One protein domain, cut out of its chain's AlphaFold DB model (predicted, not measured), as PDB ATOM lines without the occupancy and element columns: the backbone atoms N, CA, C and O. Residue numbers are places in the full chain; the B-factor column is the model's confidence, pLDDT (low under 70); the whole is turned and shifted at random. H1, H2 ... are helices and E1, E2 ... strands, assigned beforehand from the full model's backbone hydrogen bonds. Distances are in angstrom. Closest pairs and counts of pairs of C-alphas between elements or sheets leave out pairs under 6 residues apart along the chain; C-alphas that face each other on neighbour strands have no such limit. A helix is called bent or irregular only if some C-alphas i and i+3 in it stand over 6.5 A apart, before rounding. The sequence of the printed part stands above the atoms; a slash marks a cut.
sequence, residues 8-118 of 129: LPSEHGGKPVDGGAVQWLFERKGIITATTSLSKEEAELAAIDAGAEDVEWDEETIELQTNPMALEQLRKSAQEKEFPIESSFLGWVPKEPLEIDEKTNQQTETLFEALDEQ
ATOM      1  N   LEU A   8     126.728 131.646 173.642       78.56
ATOM      2  CA  LEU A   8     127.943 131.418 172.864       78.56
ATOM      3  C   LEU A   8     129.233 131.450 173.697       78.56
ATOM      4  O   LEU A   8     129.975 130.472 173.627       78.56
ATOM      5  N   PRO A   9     129.518 132.458 174.551       79.00
ATOM      6  CA  PRO A   9     130.734 132.433 175.359       79.00
ATOM      7  C   PRO A   9     130.761 131.238 176.314       79.00
ATOM      8  O   PRO A   9     131.803 130.625 176.493       79.00
ATOM      9  N   SER A  10     129.619 130.869 176.908       81.12
ATOM     10  CA  SER A  10     129.519 129.707 177.802       81.12
ATOM     11  C   SER A  10     129.651 128.371 177.075       81.12
ATOM     12  O   SER A  10     130.192 127.427 177.648       81.12
ATOM     13  N   GLU A  11     129.206 128.293 175.823       82.44
ATOM     14  CA  GLU A  11     129.367 127.115 174.961       82.44
ATOM     15  C   GLU A  11     130.835 126.893 174.560       82.44
ATOM     16  O   GLU A  11     131.250 125.750 174.385       82.44
ATOM     17  N   HIS A  12     131.643 127.959 174.541       80.81
ATOM     18  CA  HIS A  12     133.065 127.933 174.179       80.81
ATOM     19  C   HIS A  12     134.012 128.096 175.387       80.81
ATOM     20  O   HIS A  12     135.171 128.469 175.244       80.81
ATOM     21  N   GLY A  13     133.544 127.794 176.606       79.44
ATOM     22  CA  GLY A  13     134.392 127.747 177.809       79.44
ATOM     23  C   GLY A  13     134.638 129.089 178.513       79.44
ATOM     24  O   GLY A  13     135.332 129.130 179.531       79.44
ATOM     25  N   GLY A  14     134.029 130.167 178.029       83.50
ATOM     26  CA  GLY A  14     134.012 131.489 178.647       83.50
ATOM     27  C   GLY A  14     132.817 131.723 179.578       83.50
ATOM     28  O   GLY A  14     131.952 130.871 179.797       83.50
ATOM     29  N   LYS A  15     132.752 132.926 180.155       85.19
ATOM     30  CA  LYS A  15     131.609 133.385 180.958       85.19
ATOM     31  C   LYS A  15     131.233 134.804 180.547       85.19
ATOM     32  O   LYS A  15     132.119 135.657 180.536       85.19
ATOM     33  N   PRO A  16     129.952 135.080 180.245       83.38
ATOM     34  CA  PRO A  16     129.515 136.446 180.010       83.38
ATOM     35  C   PRO A  16     129.704 137.264 181.290       83.38
ATOM     36  O   PRO A  16     129.487 136.776 182.401       83.38
ATOM     37  N   VAL A  17     130.109 138.515 181.116       83.81
ATOM     38  CA  VAL A  17     130.279 139.489 182.195       83.81
ATOM     39  C   VAL A  17     129.358 140.678 181.958       83.81
ATOM     40  O   VAL A  17     128.886 140.894 180.840       83.81
ATOM     41  N   ASP A  18     129.099 141.449 183.013       84.06
ATOM     42  CA  ASP A  18     128.305 142.669 182.905       84.06
ATOM     43  C   ASP A  18     128.918 143.654 181.897       84.06
ATOM     44  O   ASP A  18     130.140 143.767 181.747       84.06
ATOM     45  N   GLY A  19     128.046 144.402 181.214       80.12
ATOM     46  CA  GLY A  19     128.456 145.403 180.234       80.12
ATOM     47  C   GLY A  19     129.449 146.402 180.833       80.12
ATOM     48  O   GLY A  19     129.176 147.029 181.853       80.12
ATOM     49  N   GLY A  20     130.610 146.543 180.192       78.44
ATOM     50  CA  GLY A  20     131.674 147.453 180.623       78.44
ATOM     51  C   GLY A  20     132.684 146.867 181.618       78.44
ATOM     52  O   GLY A  20     133.693 147.520 181.879       78.44
ATOM     53  N   ALA A  21     132.493 145.639 182.122       84.75
ATOM     54  CA  ALA A  21     133.385 145.025 183.120       84.75
ATOM     55  C   ALA A  21     134.855 144.923 182.671       84.75
ATOM     56  O   ALA A  21     135.763 144.981 183.498       84.75
ATOM     57  N   VAL A  22     135.084 144.806 181.360       85.56
ATOM     58  CA  VAL A  22     136.416 144.708 180.745       85.56
ATOM     59  C   VAL A  22     136.800 145.945 179.936       85.56
ATOM     60  O   VAL A  22     137.925 146.034 179.469       85.56
ATOM     61  N   GLN A  23     135.913 146.939 179.791       86.25
ATOM     62  CA  GLN A  23     136.155 148.106 178.929       86.25
ATOM     63  C   GLN A  23     137.400 148.901 179.352       86.25
ATOM     64  O   GLN A  23     138.082 149.485 178.518       86.25
ATOM     65  N   TRP A  24     137.719 148.909 180.646       88.69
ATOM     66  CA  TRP A  24     138.890 149.600 181.188       88.69
ATOM     67  C   TRP A  24     140.231 148.982 180.752       88.69
ATOM     68  O   TRP A  24     141.245 149.684 180.822       88.69
ATOM     69  N   LEU A  25     140.235 147.723 180.290       90.06
ATOM     70  CA  LEU A  25     141.407 147.043 179.719       90.06
ATOM     71  C   LEU A  25     141.761 147.558 178.323       90.06
ATOM     72  O   LEU A  25     142.867 147.322 177.853       90.06
ATOM     73  N   PHE A  26     140.846 148.280 177.681       91.62
ATOM     74  CA  PHE A  26     141.019 148.778 176.327       91.62
ATOM     75  C   PHE A  26     141.164 150.297 176.319       91.62
ATOM     76  O   PHE A  26     140.672 151.016 177.198       91.62
ATOM     77  N   GLU A  27     141.845 150.797 175.301       93.88
ATOM     78  CA  GLU A  27     141.884 152.206 174.947       93.88
ATOM     79  C   GLU A  27     141.308 152.391 173.545       93.88
ATOM     80  O   GLU A  27     141.509 151.572 172.653       93.88
ATOM     81  N   ARG A  28     140.566 153.481 173.346       94.69
ATOM     82  CA  ARG A  28     140.100 153.841 172.011       94.69
ATOM     83  C   ARG A  28     141.249 154.505 171.261       94.69
ATOM     84  O   ARG A  28     141.744 155.532 171.722       94.69
ATOM     85  N   LYS A  29     141.610 153.973 170.097       96.75
ATOM     86  CA  LYS A  29     142.674 154.493 169.228       96.75
ATOM     87  C   LYS A  29     142.144 154.759 167.820       96.75
ATOM     88  O   LYS A  29     141.113 154.223 167.408       96.75
ATOM     89  N   GLY A  30     142.829 155.635 167.097       97.38
ATOM     90  CA  GLY A  30     142.784 155.652 165.641       97.38
ATOM     91  C   GLY A  30     143.728 154.586 165.113       97.38
ATOM     92  O   GLY A  30     144.874 154.552 165.543       97.38
ATOM     93  N   ILE A  31     143.231 153.739 164.220       96.81
ATOM     94  CA  ILE A  31     143.957 152.605 163.650       96.81
ATOM     95  C   ILE A  31     144.004 152.795 162.135       96.81
ATOM     96  O   ILE A  31     142.982 153.113 161.514       96.81
ATOM     97  N   ILE A  32     145.190 152.642 161.552       97.19
ATOM     98  CA  ILE A  32     145.415 152.659 160.109       97.19
ATOM     99  C   ILE A  32     146.165 151.393 159.724       97.19
ATOM    100  O   ILE A  32     147.305 151.220 160.132       97.19
ATOM    101  N   THR A  33     145.553 150.567 158.882       96.69
ATOM    102  CA  THR A  33     146.249 149.459 158.220       96.69
ATOM    103  C   THR A  33     146.790 149.959 156.892       96.69
ATOM    104  O   THR A  33     146.054 150.543 156.083       96.69
ATOM    105  N   ALA A  34     148.079 149.755 156.669       96.44
ATOM    106  CA  ALA A  34     148.748 150.124 155.439       96.44
ATOM    107  C   ALA A  34     149.718 149.028 154.996       96.44
ATOM    108  O   ALA A  34     150.061 148.120 155.748       96.44
ATOM    109  N   THR A  35     150.201 149.158 153.770       95.88
ATOM    110  CA  THR A  35     151.385 148.435 153.301       95.88
ATOM    111  C   THR A  35     152.568 149.393 153.229       95.88
ATOM    112  O   THR A  35     152.422 150.611 153.371       95.88
ATOM    113  N   THR A  36     153.770 148.863 153.018       94.12
ATOM    114  CA  THR A  36     154.957 149.681 152.757       94.12
ATOM    115  C   THR A  36     155.989 148.877 151.974       94.12
ATOM    116  O   THR A  36     156.082 147.660 152.111       94.12
ATOM    117  N   SER A  37     156.767 149.562 151.137       93.06
ATOM    118  CA  SER A  37     157.932 148.982 150.459       93.06
ATOM    119  C   SER A  37     159.250 149.263 151.184       93.06
ATOM    120  O   SER A  37     160.308 148.856 150.701       93.06
ATOM    121  N   LEU A  38     159.206 150.008 152.291       92.56
ATOM    122  CA  LEU A  38     160.371 150.313 153.115       92.56
ATOM    123  C   LEU A  38     160.813 149.072 153.900       92.56
ATOM    124  O   LEU A  38     160.033 148.141 154.118       92.56
ATOM    125  N   SER A  39     162.065 149.062 154.360       93.81
ATOM    126  CA  SER A  39     162.465 148.072 155.364       93.81
ATOM    127  C   SER A  39     161.700 148.298 156.671       93.81
ATOM    128  O   SER A  39     161.235 149.404 156.946       93.81
ATOM    129  N   LYS A  40     161.584 147.254 157.501       91.94
ATOM    130  CA  LYS A  40     160.844 147.317 158.769       91.94
ATOM    131  C   LYS A  40     161.289 148.480 159.662       91.94
ATOM    132  O   LYS A  40     160.464 149.248 160.140       91.94
ATOM    133  N   GLU A  41     162.598 148.643 159.811       93.50
ATOM    134  CA  GLU A  41     163.208 149.682 160.648       93.50
ATOM    135  C   GLU A  41     162.936 151.095 160.097       93.50
ATOM    136  O   GLU A  41     162.643 152.023 160.851       93.50
ATOM    137  N   GLU A  42     162.994 151.269 158.774       94.88
ATOM    138  CA  GLU A  42     162.695 152.548 158.119       94.88
ATOM    139  C   GLU A  42     161.205 152.892 158.186       94.88
ATOM    140  O   GLU A  42     160.849 154.048 158.418       94.88
ATOM    141  N   ALA A  43     160.336 151.896 158.007       94.88
ATOM    142  CA  ALA A  43     158.893 152.050 158.094       94.88
ATOM    143  C   ALA A  43     158.452 152.455 159.507       94.88
ATOM    144  O   ALA A  43     157.684 153.402 159.659       94.88
ATOM    145  N   GLU A  44     158.974 151.802 160.545       94.88
ATOM    146  CA  GLU A  44     158.688 152.159 161.939       94.88
ATOM    147  C   GLU A  44     159.093 153.608 162.239       94.88
ATOM    148  O   GLU A  44     158.304 154.380 162.788       94.88
ATOM    149  N   LEU A  45     160.287 154.025 161.802       94.94
ATOM    150  CA  LEU A  45     160.742 155.405 161.974       94.94
ATOM    151  C   LEU A  45     159.852 156.401 161.212       94.94
ATOM    152  O   LEU A  45     159.436 157.422 161.765       94.94
ATOM    153  N   ALA A  46     159.514 156.094 159.957       95.56
ATOM    154  CA  ALA A  46     158.660 156.938 159.129       95.56
ATOM    155  C   ALA A  46     157.246 157.081 159.716       95.56
ATOM    156  O   ALA A  46     156.689 158.188 159.686       95.56
ATOM    157  N   ALA A  47     156.694 156.001 160.273       95.94
ATOM    158  CA  ALA A  47     155.405 155.964 160.953       95.94
ATOM    159  C   ALA A  47     155.389 156.828 162.221       95.94
ATOM    160  O   ALA A  47     154.489 157.656 162.388       95.94
ATOM    161  N   ILE A  48     156.409 156.712 163.076       95.12
ATOM    162  CA  ILE A  48     156.551 157.553 164.275       95.12
ATOM    163  C   ILE A  48     156.605 159.028 163.874       95.12
ATOM    164  O   ILE A  48     155.827 159.848 164.363       95.12
ATOM    165  N   ASP A  49     157.444 159.363 162.895       94.31
ATOM    166  CA  ASP A  49     157.542 160.727 162.384       94.31
ATOM    167  C   ASP A  49     156.231 161.193 161.702       94.31
ATOM    168  O   ASP A  49     156.085 162.374 161.388       94.31
ATOM    169  N   ALA A  50     155.321 160.282 161.328       94.94
ATOM    170  CA  ALA A  50     154.009 160.610 160.754       94.94
ATOM    171  C   ALA A  50     152.952 160.896 161.837       94.94
ATOM    172  O   ALA A  50     151.890 161.443 161.522       94.94
ATOM    173  N   GLY A  51     153.256 160.578 163.099       94.69
ATOM    174  CA  GLY A  51     152.373 160.742 164.252       94.69
ATOM    175  C   GLY A  51     151.763 159.438 164.774       94.69
ATOM    176  O   GLY A  51     150.755 159.499 165.486       94.69
ATOM    177  N   ALA A  52     152.317 158.278 164.402       96.81
ATOM    178  CA  ALA A  52     151.962 157.013 165.035       96.81
ATOM    179  C   ALA A  52     152.492 156.998 166.478       96.81
ATOM    180  O   ALA A  52     153.638 157.366 166.737       96.81
ATOM    181  N   GLU A  53     151.632 156.614 167.414       96.44
ATOM    182  CA  GLU A  53     151.981 156.378 168.818       96.44
ATOM    183  C   GLU A  53     152.469 154.945 169.035       96.44
ATOM    184  O   GLU A  53     153.295 154.727 169.917       96.44
ATOM    185  N   ASP A  54     151.964 154.004 168.237       94.75
ATOM    186  CA  ASP A  54     152.370 152.603 168.250       94.75
ATOM    187  C   ASP A  54     152.319 152.017 166.834       94.75
ATOM    188  O   ASP A  54     151.584 152.518 165.969       94.75
ATOM    189  N   VAL A  55     153.145 151.000 166.592       95.00
ATOM    190  CA  VAL A  55     153.313 150.360 165.284       95.00
ATOM    191  C   VAL A  55     153.370 148.851 165.472       95.00
ATOM    192  O   VAL A  55     154.303 148.337 166.089       95.00
ATOM    193  N   GLU A  56     152.410 148.142 164.889       92.69
ATOM    194  CA  GLU A  56     152.365 146.680 164.893       92.69
ATOM    195  C   GLU A  56     152.511 146.136 163.471       92.69
ATOM    196  O   GLU A  56     152.160 146.786 162.487       92.69
ATOM    197  N   TRP A  57     153.086 144.943 163.355       92.94
ATOM    198  CA  TRP A  57     153.271 144.264 162.074       92.94
ATOM    199  C   TRP A  57     152.424 143.009 162.051       92.94
ATOM    200  O   TRP A  57     152.566 142.176 162.947       92.94
ATOM    201  N   ASP A  58     151.638 142.859 160.994       87.94
ATOM    202  CA  ASP A  58     150.817 141.680 160.746       87.94
ATOM    203  C   ASP A  58     151.121 141.149 159.347       87.94
ATOM    204  O   ASP A  58     150.759 141.779 158.359       87.94
ATOM    205  N   GLU A  59     151.856 140.034 159.282       84.06
ATOM    206  CA  GLU A  59     152.348 139.355 158.070       84.06
ATOM    207  C   GLU A  59     152.903 140.279 156.963       84.06
ATOM    208  O   GLU A  59     154.121 140.443 156.843       84.06
ATOM    209  N   GLU A  60     152.025 140.859 156.141       87.44
ATOM    210  CA  GLU A  60     152.336 141.715 154.986       87.44
ATOM    211  C   GLU A  60     151.949 143.196 155.181       87.44
ATOM    212  O   GLU A  60     152.242 144.037 154.326       87.44
ATOM    213  N   THR A  61     151.311 143.535 156.301       94.44
ATOM    214  CA  THR A  61     150.779 144.865 156.608       94.44
ATOM    215  C   THR A  61     151.421 145.472 157.853       94.44
ATOM    216  O   THR A  61     152.018 144.798 158.697       94.44
ATOM    217  N   ILE A  62     151.315 146.794 157.938       95.94
ATOM    218  CA  ILE A  62     151.730 147.594 159.082       95.94
ATOM    219  C   ILE A  62     150.501 148.306 159.644       95.94
ATOM    220  O   ILE A  62     149.783 149.016 158.930       95.94
ATOM    221  N   GLU A  63     150.253 148.109 160.932       95.94
ATOM    222  CA  GLU A  63     149.206 148.792 161.670       95.94
ATOM    223  C   GLU A  63     149.801 149.990 162.411       95.94
ATOM    224  O   GLU A  63     150.719 149.861 163.219       95.94
ATOM    225  N   LEU A  64     149.273 151.177 162.123       97.00
ATOM    226  CA  LEU A  64     149.666 152.429 162.753       97.00
ATOM    227  C   LEU A  64     148.562 152.877 163.701       97.00
ATOM    228  O   LEU A  64     147.446 153.197 163.270       97.00
ATOM    229  N   GLN A  65     148.884 152.961 164.985       97.12
ATOM    230  CA  GLN A  65     147.945 153.376 166.017       97.12
ATOM    231  C   GLN A  65     148.258 154.794 166.492       97.12
ATOM    232  O   GLN A  65     149.410 155.210 166.585       97.12
ATOM    233  N   THR A  66     147.228 155.576 166.805       97.81
ATOM    234  CA  THR A  66     147.381 156.940 167.330       97.81
ATOM    235  C   THR A  66     146.174 157.354 168.162       97.81
ATOM    236  O   THR A  66     145.166 156.647 168.240       97.81
ATOM    237  N   ASN A  67     146.228 158.536 168.771       96.94
ATOM    238  CA  ASN A  67     145.079 159.115 169.447       96.94
ATOM    239  C   ASN A  67     143.871 159.227 168.486       96.94
ATOM    240  O   ASN A  67     144.033 159.689 167.354       96.94
ATOM    241  N   PRO A  68     142.632 158.916 168.917       96.94
ATOM    242  CA  PRO A  68     141.433 159.054 168.083       96.94
ATOM    243  C   PRO A  68     141.283 160.413 167.392       96.94
ATOM    244  O   PRO A  68     140.783 160.490 166.272       96.94
ATOM    245  N   MET A  69     141.710 161.492 168.053       96.94
ATOM    246  CA  MET A  69     141.636 162.850 167.511       96.94
ATOM    247  C   MET A  69     142.703 163.133 166.447       96.94
ATOM    248  O   MET A  69     142.541 164.062 165.661       96.94
ATOM    249  N   ALA A  70     143.777 162.343 166.413       97.06
ATOM    250  CA  ALA A  70     144.889 162.483 165.481       97.06
ATOM    251  C   ALA A  70     144.760 161.583 164.239       97.06
ATOM    252  O   ALA A  70     145.562 161.726 163.321       97.06
ATOM    253  N   LEU A  71     143.744 160.711 164.160       97.38
ATOM    254  CA  LEU A  71     143.573 159.750 163.061       97.38
ATOM    255  C   LEU A  71     143.635 160.402 161.671       97.38
ATOM    256  O   LEU A  71     144.340 159.920 160.790       97.38
ATOM    257  N   GLU A  72     142.914 161.508 161.458       96.62
ATOM    258  CA  GLU A  72     142.910 162.189 160.155       96.62
ATOM    259  C   GLU A  72     144.291 162.768 159.811       96.62
ATOM    260  O   GLU A  72     144.720 162.717 158.657       96.62
ATOM    261  N   GLN A  73     144.996 163.295 160.815       96.75
ATOM    262  CA  GLN A  73     146.334 163.845 160.636       96.75
ATOM    263  C   GLN A  73     147.335 162.740 160.302       96.75
ATOM    264  O   GLN A  73     148.062 162.874 159.321       96.75
ATOM    265  N   LEU A  74     147.328 161.638 161.057       97.06
ATOM    266  CA  LEU A  74     148.177 160.480 160.781       97.06
ATOM    267  C   LEU A  74     147.899 159.923 159.384       97.06
ATOM    268  O   LEU A  74     148.834 159.672 158.634       97.06
ATOM    269  N   ARG A  75     146.625 159.800 158.993       96.19
ATOM    270  CA  ARG A  75     146.233 159.319 157.663       96.19
ATOM    271  C   ARG A  75     146.860 160.148 156.544       96.19
ATOM    272  O   ARG A  75     147.342 159.586 155.567       96.19
ATOM    273  N   LYS A  76     146.847 161.475 156.674       95.69
ATOM    274  CA  LYS A  76     147.467 162.377 155.692       95.69
ATOM    275  C   LYS A  76     148.985 162.210 155.673       95.69
ATOM    276  O   LYS A  76     149.541 161.959 154.610       95.69
ATOM    277  N   SER A  77     149.622 162.262 156.843       95.56
ATOM    278  CA  SER A  77     151.075 162.114 156.969       95.56
ATOM    279  C   SER A  77     151.576 160.760 156.447       95.56
ATOM    280  O   SER A  77     152.620 160.694 155.810       95.56
ATOM    281  N   ALA A  78     150.836 159.675 156.692       94.06
ATOM    282  CA  ALA A  78     151.182 158.332 156.236       94.06
ATOM    283  C   ALA A  78     151.139 158.228 154.701       94.06
ATOM    284  O   ALA A  78     152.060 157.688 154.092       94.06
ATOM    285  N   GLN A  79     150.134 158.832 154.053       91.25
ATOM    286  CA  GLN A  79     150.067 158.887 152.586       91.25
ATOM    287  C   GLN A  79     151.256 159.637 151.967       91.25
ATOM    288  O   GLN A  79     151.729 159.252 150.900       91.25
ATOM    289  N   GLU A  80     151.756 160.684 152.628       92.19
ATOM    290  CA  GLU A  80     152.938 161.435 152.178       92.19
ATOM    291  C   GLU A  80     154.250 160.652 152.344       92.19
ATOM    292  O   GLU A  80     155.238 160.977 151.688       92.19
ATOM    293  N   LYS A  81     154.259 159.617 153.192       88.56
ATOM    294  CA  LYS A  81     155.433 158.792 153.513       88.56
ATOM    295  C   LYS A  81     155.385 157.388 152.929       88.56
ATOM    296  O   LYS A  81     155.973 156.469 153.484       88.56
ATOM    297  N   GLU A  82     154.690 157.236 151.806       87.31
ATOM    298  CA  GLU A  82     154.679 155.978 151.054       87.31
ATOM    299  C   GLU A  82     154.085 154.804 151.853       87.31
ATOM    300  O   GLU A  82     154.507 153.659 151.697       87.31
ATOM    301  N   PHE A  83     153.065 155.084 152.673       94.38
ATOM    302  CA  PHE A  83     152.182 154.070 153.251       94.38
ATOM    303  C   PHE A  83     150.849 154.044 152.489       94.38
ATOM    304  O   PHE A  83     149.948 154.835 152.801       94.38
ATOM    305  N   PRO A  84     150.678 153.183 151.464       94.62
ATOM    306  CA  PRO A  84     149.376 152.952 150.858       94.62
ATOM    307  C   PRO A  84     148.396 152.436 151.910       94.62
ATOM    308  O   PRO A  84     148.565 151.351 152.458       94.62
ATOM    309  N   ILE A  85     147.377 153.243 152.193       95.75
ATOM    310  CA  ILE A  85     146.391 152.949 153.231       95.75
ATOM    311  C   ILE A  85     145.340 151.992 152.684       95.75
ATOM    312  O   ILE A  85     144.647 152.324 151.719       95.75
ATOM    313  N   GLU A  86     145.178 150.859 153.354       95.81
ATOM    314  CA  GLU A  86     144.132 149.878 153.072       95.81
ATOM    315  C   GLU A  86     142.868 150.189 153.871       95.81
ATOM    316  O   GLU A  86     141.759 150.179 153.333       95.81
ATOM    317  N   SER A  87     143.032 150.545 155.148       95.00
ATOM    318  CA  SER A  87     141.917 150.857 156.034       95.00
ATOM    319  C   SER A  87     142.277 151.946 157.050       95.00
ATOM    320  O   SER A  87     143.439 152.170 157.382       95.00
ATOM    321  N   SER A  88     141.266 152.675 157.529       96.00
ATOM    322  CA  SER A  88     141.431 153.629 158.631       96.00
ATOM    323  C   SER A  88     140.133 153.748 159.421       96.00
ATOM    324  O   SER A  88     139.111 154.141 158.844       96.00
ATOM    325  N   PHE A  89     140.157 153.462 160.717       94.38
ATOM    326  CA  PHE A  89     138.969 153.504 161.569       94.38
ATOM    327  C   PHE A  89     139.320 153.814 163.029       94.38
ATOM    328  O   PHE A  89     140.480 153.921 163.414       94.38
ATOM    329  N   LEU A  90     138.290 154.028 163.849       95.38
ATOM    330  CA  LEU A  90     138.442 154.141 165.298       95.38
ATOM    331  C   LEU A  90     138.142 152.781 165.920       95.38
ATOM    332  O   LEU A  90     137.015 152.303 165.789       95.38
ATOM    333  N   GLY A  91     139.116 152.202 166.610       92.62
ATOM    334  CA  GLY A  91     139.010 150.886 167.234       92.62
ATOM    335  C   GLY A  91     139.321 150.913 168.726       92.62
ATOM    336  O   GLY A  91     139.646 151.961 169.295       92.62
ATOM    337  N   TRP A  92     139.192 149.748 169.355       92.19
ATOM    338  CA  TRP A  92     139.620 149.503 170.726       92.19
ATOM    339  C   TRP A  92     140.850 148.608 170.703       92.19
ATOM    340  O   TRP A  92     140.794 147.515 170.151       92.19
ATOM    341  N   VAL A  93     141.928 149.070 171.325       91.81
ATOM    342  CA  VAL A  93     143.196 148.343 171.428       91.81
ATOM    343  C   VAL A  93     143.403 147.936 172.889       91.81
ATOM    344  O   VAL A  93     143.138 148.752 173.786       91.81
ATOM    345  N   PRO A  94     143.811 146.689 173.178       92.81
ATOM    346  CA  PRO A  94     144.117 146.265 174.538       92.81
ATOM    347  C   PRO A  94     145.349 146.997 175.082       92.81
ATOM    348  O   PRO A  94     146.376 147.092 174.425       92.81
ATOM    349  N   LYS A  95     145.266 147.488 176.321       90.00
ATOM    350  CA  LYS A  95     146.403 148.139 176.998       90.00
ATOM    351  C   LYS A  95     147.507 147.151 177.357       90.00
ATOM    352  O   LYS A  95     148.674 147.518 177.388       90.00
ATOM    353  N   GLU A  96     147.112 145.925 177.685       88.62
ATOM    354  CA  GLU A  96     148.007 144.828 178.037       88.62
ATOM    355  C   GLU A  96     147.508 143.561 177.327       88.62
ATOM    356  O   GLU A  96     146.550 142.931 177.797       88.62
ATOM    357  N   PRO A  97     148.103 143.213 176.170       87.00
ATOM    358  CA  PRO A  97     147.843 141.948 175.500       87.00
ATOM    359  C   PRO A  97     148.259 140.764 176.381       87.00
ATOM    360  O   PRO A  97     149.244 140.825 177.119       87.00
ATOM    361  N   LEU A  98     147.506 139.676 176.297       90.38
ATOM    362  CA  LEU A  98     147.635 138.481 177.110       90.38
ATOM    363  C   LEU A  98     148.006 137.299 176.218       90.38
ATOM    364  O   LEU A  98     147.243 136.913 175.337       90.38
ATOM    365  N   GLU A  99     149.145 136.682 176.508       89.81
ATOM    366  CA  GLU A  99     149.489 135.383 175.937       89.81
ATOM    367  C   GLU A  99     148.741 134.278 176.691       89.81
ATOM    368  O   GLU A  99     148.729 134.234 177.927       89.81
ATOM    369  N   ILE A 100     148.121 133.373 175.942       89.94
ATOM    370  CA  ILE A 100     147.372 132.231 176.469       89.94
ATOM    371  C   ILE A 100     147.956 130.924 175.932       89.94
ATOM    372  O   ILE A 100     148.692 130.906 174.949       89.94
ATOM    373  N   ASP A 101     147.657 129.810 176.599       93.06
ATOM    374  CA  ASP A 101     148.077 128.502 176.105       93.06
ATOM    375  C   ASP A 101     147.313 128.106 174.830       93.06
ATOM    376  O   ASP A 101     146.165 128.501 174.629       93.06
ATOM    377  N   GLU A 102     147.937 127.262 174.009       91.44
ATOM    378  CA  GLU A 102     147.409 126.781 172.724       91.44
ATOM    379  C   GLU A 102     145.969 126.257 172.807       91.44
ATOM    380  O   GLU A 102     145.148 126.508 171.929       91.44
ATOM    381  N   LYS A 103     145.634 125.531 173.879       90.06
ATOM    382  CA  LYS A 103     144.294 124.962 174.029       90.06
ATOM    383  C   LYS A 103     143.270 126.073 174.249       90.06
ATOM    384  O   LYS A 103     142.202 126.034 173.648       90.06
ATOM    385  N   THR A 104     143.583 127.037 175.111       88.25
ATOM    386  CA  THR A 104     142.726 128.205 175.336       88.25
ATOM    387  C   THR A 104     142.626 129.064 174.071       88.25
ATOM    388  O   THR A 104     141.547 129.587 173.791       88.25
ATOM    389  N   ASN A 105     143.698 129.155 173.277       89.69
ATOM    390  CA  ASN A 105     143.697 129.886 172.010       89.69
ATOM    391  C   ASN A 105     142.711 129.277 171.008       89.69
ATOM    392  O   ASN A 105     141.738 129.929 170.651       89.69
ATOM    393  N   GLN A 106     142.837 127.978 170.720       89.81
ATOM    394  CA  GLN A 106     141.910 127.264 169.830       89.81
ATOM    395  C   GLN A 106     140.443 127.390 170.272       89.81
ATOM    396  O   GLN A 106     139.541 127.556 169.456       89.81
ATOM    397  N   GLN A 107     140.175 127.330 171.582       88.94
ATOM    398  CA  GLN A 107     138.815 127.532 172.094       88.94
ATOM    399  C   GLN A 107     138.307 128.956 171.844       88.94
ATOM    400  O   GLN A 107     137.130 129.148 171.544       88.94
ATOM    401  N   THR A 108     139.181 129.950 171.956       88.88
ATOM    402  CA  THR A 108     138.831 131.355 171.731       88.88
ATOM    403  C   THR A 108     138.623 131.644 170.246       88.88
ATOM    404  O   THR A 108     137.653 132.311 169.902       88.88
ATOM    405  N   GLU A 109     139.443 131.076 169.364       90.00
ATOM    406  CA  GLU A 109     139.264 131.175 167.909       90.00
ATOM    407  C   GLU A 109     137.881 130.666 167.486       90.00
ATOM    408  O   GLU A 109     137.135 131.392 166.834       90.00
ATOM    409  N   THR A 110     137.466 129.487 167.969       91.00
ATOM    410  CA  THR A 110     136.119 128.960 167.668       91.00
ATOM    411  C   THR A 110     134.990 129.855 168.192       91.00
ATOM    412  O   THR A 110     133.934 129.956 167.570       91.00
ATOM    413  N   LEU A 111     135.204 130.548 169.318       89.12
ATOM    414  CA  LEU A 111     134.253 131.541 169.815       89.12
ATOM    415  C   LEU A 111     134.195 132.765 168.895       89.12
ATOM    416  O   LEU A 111     133.106 133.284 168.664       89.12
ATOM    417  N   PHE A 112     135.337 133.245 168.400       89.94
ATOM    418  CA  PHE A 112     135.387 134.384 167.484       89.94
ATOM    419  C   PHE A 112     134.685 134.072 166.168       89.94
ATOM    420  O   PHE A 112     133.849 134.868 165.751       89.94
ATOM    421  N   GLU A 113     134.923 132.896 165.587       89.75
ATOM    422  CA  GLU A 113     134.201 132.424 164.398       89.75
ATOM    423  C   GLU A 113     132.683 132.413 164.636       89.75
ATOM    424  O   GLU A 113     131.921 133.011 163.879       89.75
ATOM    425  N   ALA A 114     132.231 131.820 165.746       89.56
ATOM    426  CA  ALA A 114     130.807 131.749 166.074       89.56
ATOM    427  C   ALA A 114     130.165 133.122 166.357       89.56
ATOM    428  O   ALA A 114     128.951 133.283 166.202       89.56
ATOM    429  N   LEU A 115     130.949 134.099 166.825       87.00
ATOM    430  CA  LEU A 115     130.505 135.480 167.009       87.00
ATOM    431  C   LEU A 115     130.432 136.230 165.675       87.00
ATOM    432  O   LEU A 115     129.500 137.007 165.497       87.00
ATOM    433  N   ASP A 116     131.368 135.994 164.758       86.62
ATOM    434  CA  ASP A 116     131.406 136.636 163.437       86.62
ATOM    435  C   ASP A 116     130.246 136.176 162.536       86.62
ATOM    436  O   ASP A 116     129.699 136.952 161.758       86.62
ATOM    437  N   GLU A 117     129.771 134.940 162.722       89.56
ATOM    438  CA  GLU A 117     128.570 134.412 162.054       89.56
ATOM    439  C   GLU A 117     127.248 135.076 162.502       89.56
ATOM    440  O   GLU A 117     126.194 134.815 161.916       89.56
ATOM    441  N   GLN A 118     127.254 135.908 163.552       87.50
ATOM    442  CA  GLN A 118     126.051 136.587 164.039       87.50
ATOM    443  C   GLN A 118     125.833 137.920 163.314       87.50
ATOM    444  O   GLN A 118     126.602 138.860 163.499       87.50
TER     445      GLN A 118
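Overview. This is residues 8 to 118 of the 129 residues of an uncharacterized protein of Candidatus Wildermuthbacteria bacterium (UniProt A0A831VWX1). What does the model look like? A strongly twisted sheet of four strands has H2 and H3 packed over one face, and its paired strands E1 and E4 bend and reach out from this two-layer body. Toward the far end of the long axis, H4 and the short H1 make a small separate piece, joined to the sheet by residues 12 to 25 and 95 to 101. What is it made of? The printed part has 111 residues with four named helices and four named strands, in the order H1 E1 H2 E2 E3 H3 E4 H4; the sheet's order is E2 E3 E1 E4, all antiparallel, and the class is mixed. How large is it? It is loose and elongated, with a radius of gyration of the C-alphas of 16.7 A and spans of 47 by 27 by 25 A.

Along the chain. Where do the elements lie up to the second strand? H1 is residues 8 to 11, from C-alpha 8 at (127.943, 131.418, 172.864). E1 is residues 26 to 34, 22.3 A long, and bends by 61 degrees at residue 29; H2 is residues 40 to 48 and E2 residues 54 to 58. What follows? E3 is residues 61 to 66, and H3 is residues 68 to 80, 19.8 A, irregular with C-alphas 69 and 72 7.5 A apart. E4, residues 85 to 94, is 22.4 A and bends by 77 degrees at residue 90; H4, residues 102 to 116, is 21.0 A and ends with C-alpha 116 at (131.406, 136.636, 163.437).

Arrangement. How are the strands paired? N 29 and O 91 of E1 and E4 are 2.9 A apart, N 32 and O 64 of E1 and E3 2.9 A, and N 63 and O 56 of the hairpin E2 and E3 2.8 A. How do the helices stand to the sheet? H2 and H3 are on the same face, at heights over the sheet of 9.5 A and 8.4 A; H3 runs along the strands, at 16 degrees to E1 on the local plane. E1, H2, E2 and E3, H3, E4 are split strand-helix-strand units, each with another strand between its two, and both crossovers are right-handed. What does H4 meet? With residues 111 to 115 alone it touches H1, the closest C-alphas being those of Pro 9 and Leu 111, 6.6 A apart; H4 is not on the sheet. Are the helix backbones complete? Each O i to N i+4 pair is within hydrogen-bond range in H2 and H4, and 7 of 9 in H3; H1 is too short for such a pair.

Size, cuts and confidence. Which C-alphas are farthest apart? Those of Glu 11 and Glu 80, at 47.5 A. Is there a cut or a long link? The printed part has no cut, and the link from H1 to E1, 14 residues, is long. How confident is the model? The mean pLDDT of the printed part is 91.5, and no printed residue is under 70.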